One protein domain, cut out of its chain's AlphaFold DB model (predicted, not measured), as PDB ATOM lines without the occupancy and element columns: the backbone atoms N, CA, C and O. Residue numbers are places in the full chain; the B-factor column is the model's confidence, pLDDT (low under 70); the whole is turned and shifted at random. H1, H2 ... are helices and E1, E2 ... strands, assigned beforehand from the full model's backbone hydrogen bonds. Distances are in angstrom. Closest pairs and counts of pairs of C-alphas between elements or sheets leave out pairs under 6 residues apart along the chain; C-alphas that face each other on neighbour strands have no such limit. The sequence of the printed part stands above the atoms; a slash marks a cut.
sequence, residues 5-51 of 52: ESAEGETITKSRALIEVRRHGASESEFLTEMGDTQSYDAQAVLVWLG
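What this domain is: This is residues 5 to 51 of the 52 residues of an uncharacterized protein of Citrobacter koseri (UniProt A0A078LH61). Three short helices are set as a small triangle, with a tiny two-stranded antiparallel sheet on one side: strand E1 runs straight into H1, and strand E2 runs straight into H3. H2 lies at the side away from E1, on the chain between H1 and E2. The printed part has 47 residues, with three named helices and two named strands in the order E1, H1, H2, E2, H3, and its class is mostly helix. The whole is compact, with a radius of gyration of the C-alphas of 9.6 A, and it is rounded, spanning 25 by 20 by 16 A.

How they stand to each other: E1, residues 11 to 13, and E2, residues 40 to 42, are antiparallel neighbours, with 147 degrees between their directions. C-alphas 13 and 40 face each other at 4.4 A. Across the pair, N 12 and O 41 are within hydrogen-bond range at 2.9 A, as are N 41 and O 12 at 2.9 A. H1, residues 14 to 23, comes nearest to E2 at the C-alphas of Lys 14 and Ser 40, 5.2 A apart. H2, residues 28 to 35, and H1 touch only at the corner by their link, with the closest C-alphas, those of Leu 18 and Glu 28, 6.2 A apart. They run opposite ways at a steep tilt of 61 degrees. H2 and E1 are apart. H3, residues 43 to 49, is close to H1 but not clearly touching, and the closest C-alphas, those of Ala 17 and Val 46, are 6.8 A apart. H1 and H3 run the same way at a steep tilt of 43 degrees. H2 and H3 are near each other, with 6 pairs of C-alphas within 10 A. The closest C-alphas of E1 and H3, those of Thr 11 and Ala 43, are 5.4 A apart. In H1, H2 and H3 every O i to N i+4 pair is within hydrogen-bond range.

Where its parts are: E1 begins at C-alpha 11, at (3.417, -36.572, -5.201), and is 6.9 A long from first to last C-alpha. H1 is the longest helix, with 10 residues and 14.2 A. H2 is 10.3 A long and begins at C-alpha 28, at (20.294, -30.590, -3.017). E2 is 7.1 A long. H3 is 10.0 A long and ends at C-alpha 49, at (17.256, -41.879, -4.653).

The domain as a whole: The two C-alphas farthest apart are those of Glu 5 and Ser 29, at 26.3 A. The printed part has no cut. The links from E1 to H1, H1 to H2, H2 to E2 and E2 to H3 are tight. The mean pLDDT of the printed part is 97.2, and no printed residue is under 70.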
ATOM      1  N   GLU A   5       6.441 -47.642   1.882       92.19
ATOM      2  CA  GLU A   5       5.072 -48.047   1.519       92.19
ATOM      3  C   GLU A   5       4.082 -46.883   1.643       92.19
ATOM      4  O   GLU A   5       3.133 -46.792   0.873       92.19
ATOM      5  N   SER A   6       4.298 -45.967   2.595       91.88
ATOM      6  CA  SER A   6       3.435 -44.790   2.763       91.88
ATOM      7  C   SER A   6       3.586 -43.728   1.671       91.88
ATOM      8  O   SER A   6       2.781 -42.807   1.623       91.88
ATOM      9  N   ALA A   7       4.608 -43.841   0.819       93.94
ATOM     10  CA  ALA A   7       4.871 -42.908  -0.271       93.94
ATOM     11  C   ALA A   7       4.300 -43.371  -1.625       93.94
ATOM     12  O   ALA A   7       4.414 -42.642  -2.608       93.94
ATOM     13  N   GLU A   8       3.722 -44.573  -1.707       95.31
ATOM     14  CA  GLU A   8       3.207 -45.128  -2.962       95.31
ATOM     15  C   GLU A   8       2.085 -44.260  -3.552       95.31
ATOM     16  O   GLU A   8       1.066 -44.015  -2.909       95.31
ATOM     17  N   GLY A   9       2.283 -43.789  -4.788       94.56
ATOM     18  CA  GLY A   9       1.326 -42.932  -5.497       94.56
ATOM     19  C   GLY A   9       1.259 -41.484  -4.997       94.56
ATOM     20  O   GLY A   9       0.452 -40.704  -5.508       94.56
ATOM     21  N   GLU A  10       2.097 -41.101  -4.032       96.88
ATOM     22  CA  GLU A  10       2.137 -39.746  -3.491       96.88
ATOM     23  C   GLU A  10       3.055 -38.843  -4.318       96.88
ATOM     24  O   GLU A  10       4.170 -39.203  -4.695       96.88
ATOM     25  N   THR A  11       2.606 -37.613  -4.559       97.94
ATOM     26  CA  THR A  11       3.417 -36.572  -5.201       97.94
ATOM     27  C   THR A  11       3.738 -35.486  -4.188       97.94
ATOM     28  O   THR A  11       2.845 -34.910  -3.566       97.94
ATOM     29  N   ILE A  12       5.019 -35.155  -4.048       97.88
ATOM     30  CA  ILE A  12       5.490 -34.117  -3.131       97.88
ATOM     31  C   ILE A  12       6.012 -32.899  -3.884       97.88
ATOM     32  O   ILE A  12       6.530 -32.988  -4.995       97.88
ATOM     33  N   THR A  13       5.896 -31.727  -3.265       98.50
ATOM     34  CA  THR A  13       6.456 -30.489  -3.815       98.50
ATOM     35  C   THR A  13       7.984 -30.520  -3.794       98.50
ATOM     36  O   THR A  13       8.594 -31.175  -2.945       98.50
ATOM     37  N   LYS A  14       8.621 -29.712  -4.649       98.19
ATOM     38  CA  LYS A  14      10.073 -29.473  -4.600       98.19
ATOM     39  C   LYS A  14      10.558 -29.112  -3.202       98.19
ATOM     40  O   LYS A  14      11.530 -29.677  -2.719       98.19
ATOM     41  N   SER A  15       9.859 -28.207  -2.517       98.19
ATOM     42  CA  SER A  15      10.228 -27.804  -1.158       98.19
ATOM     43  C   SER A  15      10.226 -28.980  -0.179       98.19
ATOM     44  O   SER A  15      11.125 -29.076   0.653       98.19
ATOM     45  N   ARG A  16       9.255 -29.894  -0.296       98.00
ATOM     46  CA  ARG A  16       9.180 -31.102   0.528       98.00
ATOM     47  C   ARG A  16      10.301 -32.087   0.191       98.00
ATOM     48  O   ARG A  16      10.926 -32.583   1.122       98.00
ATOM     49  N   ALA A  17      10.597 -32.307  -1.092       98.19
ATOM     50  CA  ALA A  17      11.707 -33.160  -1.523       98.19
ATOM     51  C   ALA A  17      13.057 -32.645  -0.987       98.19
ATOM     52  O   ALA A  17      13.788 -33.391  -0.345       98.19
ATOM     53  N   LEU A  18      13.337 -31.344  -1.122       98.00
ATOM     54  CA  LEU A  18      14.572 -30.729  -0.612       98.00
ATOM     55  C   LEU A  18      14.682 -30.762   0.921       98.00
ATOM     56  O   LEU A  18      15.781 -30.779   1.475       98.00
ATOM     57  N   ILE A  19      13.556 -30.762   1.644       98.12
ATOM     58  CA  ILE A  19      13.570 -31.004   3.094       98.12
ATOM     59  C   ILE A  19      14.048 -32.430   3.384       98.12
ATOM     60  O   ILE A  19      14.905 -32.594   4.247       98.12
ATOM     61  N   GLU A  20      13.540 -33.442   2.681       96.81
ATOM     62  CA  GLU A  20      13.977 -34.827   2.897       96.81
ATOM     63  C   GLU A  20      15.448 -35.023   2.509       96.81
ATOM     64  O   GLU A  20      16.202 -35.581   3.303       96.81
ATOM     65  N   VAL A  21      15.898 -34.462   1.382       98.00
ATOM     66  CA  VAL A  21      17.315 -34.485   0.964       98.00
ATOM     67  C   VAL A  21      18.226 -33.913   2.056       98.00
ATOM     68  O   VAL A  21      19.178 -34.570   2.481       98.00
ATOM     69  N   ARG A  22      17.890 -32.739   2.609       97.75
ATOM     70  CA  ARG A  22      18.650 -32.135   3.719       97.75
ATOM     71  C   ARG A  22      18.641 -32.974   4.988       97.75
ATOM     72  O   ARG A  22      19.661 -33.053   5.667       97.75
ATOM     73  N   ARG A  23      17.508 -33.593   5.331       96.94
ATOM     74  CA  ARG A  23      17.397 -34.445   6.529       96.94
ATOM     75  C   ARG A  23      18.275 -35.692   6.442       96.94
ATOM     76  O   ARG A  23      18.711 -36.174   7.482       96.94
ATOM     77  N   HIS A  24      18.566 -36.157   5.230       96.62
ATOM     78  CA  HIS A  24      19.478 -37.269   4.964       96.62
ATOM     79  C   HIS A  24      20.935 -36.829   4.773       96.62
ATOM     80  O   HIS A  24      21.800 -37.665   4.538       96.62
ATOM     81  N   GLY A  25      21.229 -35.527   4.886       97.31
ATOM     82  CA  GLY A  25      22.578 -34.993   4.686       97.31
ATOM     83  C   GLY A  25      23.068 -35.070   3.238       97.31
ATOM     84  O   GLY A  25      24.269 -34.961   3.004       97.31
ATOM     85  N   ALA A  26      22.157 -35.258   2.280       97.50
ATOM     86  CA  ALA A  26      22.471 -35.337   0.861       97.50
ATOM     87  C   ALA A  26      22.498 -33.943   0.203       97.50
ATOM     88  O   ALA A  26      21.974 -32.959   0.734       97.50
ATOM     89  N   SER A  27      23.136 -33.853  -0.966       97.94
ATOM     90  CA  SER A  27      23.293 -32.602  -1.711       97.94
ATOM     91  C   SER A  27      22.031 -32.264  -2.504       97.94
ATOM     92  O   SER A  27      21.646 -32.992  -3.416       97.94
ATOM     93  N   GLU A  28      21.420 -31.107  -2.222       98.06
ATOM     94  CA  GLU A  28      20.294 -30.590  -3.017       98.06
ATOM     95  C   GLU A  28      20.676 -30.401  -4.491       98.06
ATOM     96  O   GLU A  28      19.884 -30.683  -5.382       98.06
ATOM     97  N   SER A  29      21.900 -29.937  -4.758       97.94
ATOM     98  CA  SER A  29      22.373 -29.713  -6.129       97.94
ATOM     99  C   SER A  29      22.548 -31.010  -6.919       97.94
ATOM    100  O   SER A  29      22.229 -31.044  -8.106       97.94
ATOM    101  N   GLU A  30      23.004 -32.078  -6.265       98.31
ATOM    102  CA  GLU A  30      23.145 -33.407  -6.867       98.31
ATOM    103  C   GLU A  30      21.768 -34.004  -7.140       98.31
ATOM    104  O   GLU A  30      21.474 -34.366  -8.274       98.31
ATOM    105  N   PHE A  31      20.875 -33.949  -6.146       98.50
ATOM    106  CA  PHE A  31      19.482 -34.359  -6.295       98.50
ATOM    107  C   PHE A  31      18.804 -33.672  -7.488       98.50
ATOM    108  O   PHE A  31      18.230 -34.342  -8.338       98.50
ATOM    109  N   LEU A  32      18.900 -32.342  -7.601       98.06
ATOM    110  CA  LEU A  32      18.290 -31.593  -8.708       98.06
ATOM    111  C   LEU A  32      18.961 -31.869 -10.062       98.06
ATOM    112  O   LEU A  32      18.310 -31.741 -11.096       98.06
ATOM    113  N   THR A  33      20.244 -32.234 -10.070       98.19
ATOM    114  CA  THR A  33      20.964 -32.601 -11.298       98.19
ATOM    115  C   THR A  33      20.526 -33.974 -11.802       98.19
ATOM    116  O   THR A  33      20.339 -34.146 -13.004       98.19
ATOM    117  N   GLU A  34      20.331 -34.936 -10.901       97.94
ATOM    118  CA  GLU A  34      19.984 -36.314 -11.261       97.94
ATOM    119  C   GLU A  34      18.481 -36.520 -11.469       97.94
ATOM    120  O   GLU A  34      18.070 -37.152 -12.440       97.94
ATOM    121  N   MET A  35      17.649 -35.952 -10.593       97.38
ATOM    122  CA  MET A  35      16.187 -36.078 -10.648       97.38
ATOM    123  C   MET A  35      15.534 -35.013 -11.542       97.38
ATOM    124  O   MET A  35      14.362 -35.138 -11.903       97.38
ATOM    125  N   GLY A  36      16.291 -33.975 -11.910       97.88
ATOM    126  CA  GLY A  36      15.819 -32.809 -12.651       97.88
ATOM    127  C   GLY A  36      15.159 -31.757 -11.757       97.88
ATOM    128  O   GLY A  36      14.540 -32.071 -10.745       97.88
ATOM    129  N   ASP A  37      15.258 -30.481 -12.146       97.62
ATOM    130  CA  ASP A  37      14.599 -29.386 -11.428       97.62
ATOM    131  C   ASP A  37      13.133 -29.236 -11.866       97.62
ATOM    132  O   ASP A  37      12.808 -28.556 -12.844       97.62
ATOM    133  N   THR A  38      12.237 -29.878 -11.120       96.81
ATOM    134  CA  THR A  38      10.786 -29.790 -11.308       96.81
ATOM    135  C   THR A  38      10.090 -29.194 -10.080       96.81
ATOM    136  O   THR A  38      10.645 -29.100  -8.982       96.81
ATOM    137  N   GLN A  39       8.826 -28.793 -10.250       97.56
ATOM    138  CA  GLN A  39       7.993 -28.291  -9.149       97.56
ATOM    139  C   GLN A  39       7.500 -29.405  -8.207       97.56
ATOM    140  O   GLN A  39       7.145 -29.120  -7.058       97.56
ATOM    141  N   SER A  40       7.483 -30.654  -8.675       97.69
ATOM    142  CA  SER A  40       6.934 -31.806  -7.962       97.69
ATOM    143  C   SER A  40       7.637 -33.106  -8.340       97.69
ATOM    144  O   SER A  40       8.010 -33.296  -9.499       97.69
ATOM    145  N   TYR A  41       7.739 -34.014  -7.375       98.12
ATOM    146  CA  TYR A  41       8.420 -35.298  -7.499       98.12
ATOM    147  C   TYR A  41       7.502 -36.415  -7.014       98.12
ATOM    148  O   TYR A  41       6.731 -36.220  -6.072       98.12
ATOM    149  N   ASP A  42       7.619 -37.582  -7.637       98.12
ATOM    150  CA  ASP A  42       7.077 -38.813  -7.075       98.12
ATOM    151  C   ASP A  42       7.796 -39.121  -5.754       98.12
ATOM    152  O   ASP A  42       9.028 -39.093  -5.680       98.12
ATOM    153  N   ALA A  43       7.029 -39.345  -4.689       97.81
ATOM    154  CA  ALA A  43       7.585 -39.509  -3.357       97.81
ATOM    155  C   ALA A  43       8.444 -40.777  -3.250       97.81
ATOM    156  O   ALA A  43       9.500 -40.727  -2.619       97.81
ATOM    157  N   GLN A  44       8.057 -41.883  -3.896       97.38
ATOM    158  CA  GLN A  44       8.864 -43.105  -3.903       97.38
ATOM    159  C   GLN A  44      10.158 -42.910  -4.677       97.38
ATOM    160  O   GLN A  44      11.204 -43.319  -4.188       97.38
ATOM    161  N   ALA A  45      10.130 -42.226  -5.817       97.81
ATOM    162  CA  ALA A  45      11.339 -41.929  -6.577       97.81
ATOM    163  C   ALA A  45      12.355 -41.121  -5.746       97.81
ATOM    164  O   ALA A  45      13.553 -41.402  -5.794       97.81
ATOM    165  N   VAL A  46      11.888 -40.169  -4.927       97.69
ATOM    166  CA  VAL A  46      12.753 -39.441  -3.981       97.69
ATOM    167  C   VAL A  46      13.335 -40.374  -2.920       97.69
ATOM    168  O   VAL A  46      14.522 -40.282  -2.620       97.69
ATOM    169  N   LEU A  47      12.539 -41.288  -2.361       97.06
ATOM    170  CA  LEU A  47      13.022 -42.244  -1.361       97.06
ATOM    171  C   LEU A  47      14.014 -43.260  -1.946       97.06
ATOM    172  O   LEU A  47      15.034 -43.521  -1.317       97.06
ATOM    173  N   VAL A  48      13.773 -43.760  -3.160       97.56
ATOM    174  CA  VAL A  48      14.707 -44.642  -3.879       97.56
ATOM    175  C   VAL A  48      16.045 -43.940  -4.093       97.56
ATOM    176  O   VAL A  48      17.092 -44.526  -3.832       97.56
ATOM    177  N   TRP A  49      16.030 -42.669  -4.508       97.94
ATOM    178  CA  TRP A  49      17.256 -41.879  -4.653       97.94
ATOM    179  C   TRP A  49      18.008 -41.714  -3.320       97.94
ATOM    180  O   TRP A  49      19.233 -41.761  -3.281       97.94
ATOM    181  N   LEU A  50      17.275 -41.591  -2.209       96.94
ATOM    182  CA  LEU A  50      17.829 -41.534  -0.851       96.94
ATOM    183  C   LEU A  50      18.276 -42.904  -0.298       96.94
ATOM    184  O   LEU A  50      18.825 -42.954   0.804       96.94
ATOM    185  N   GLY A  51      18.074 -43.995  -1.045       95.44
ATOM    186  CA  GLY A  51      18.532 -45.342  -0.694       95.44
ATOM    187  C   GLY A  51      17.554 -46.180   0.137       95.44
ATOM    188  O   GLY A  51      18.003 -47.089   0.839       95.44
TER     189      GLY A  51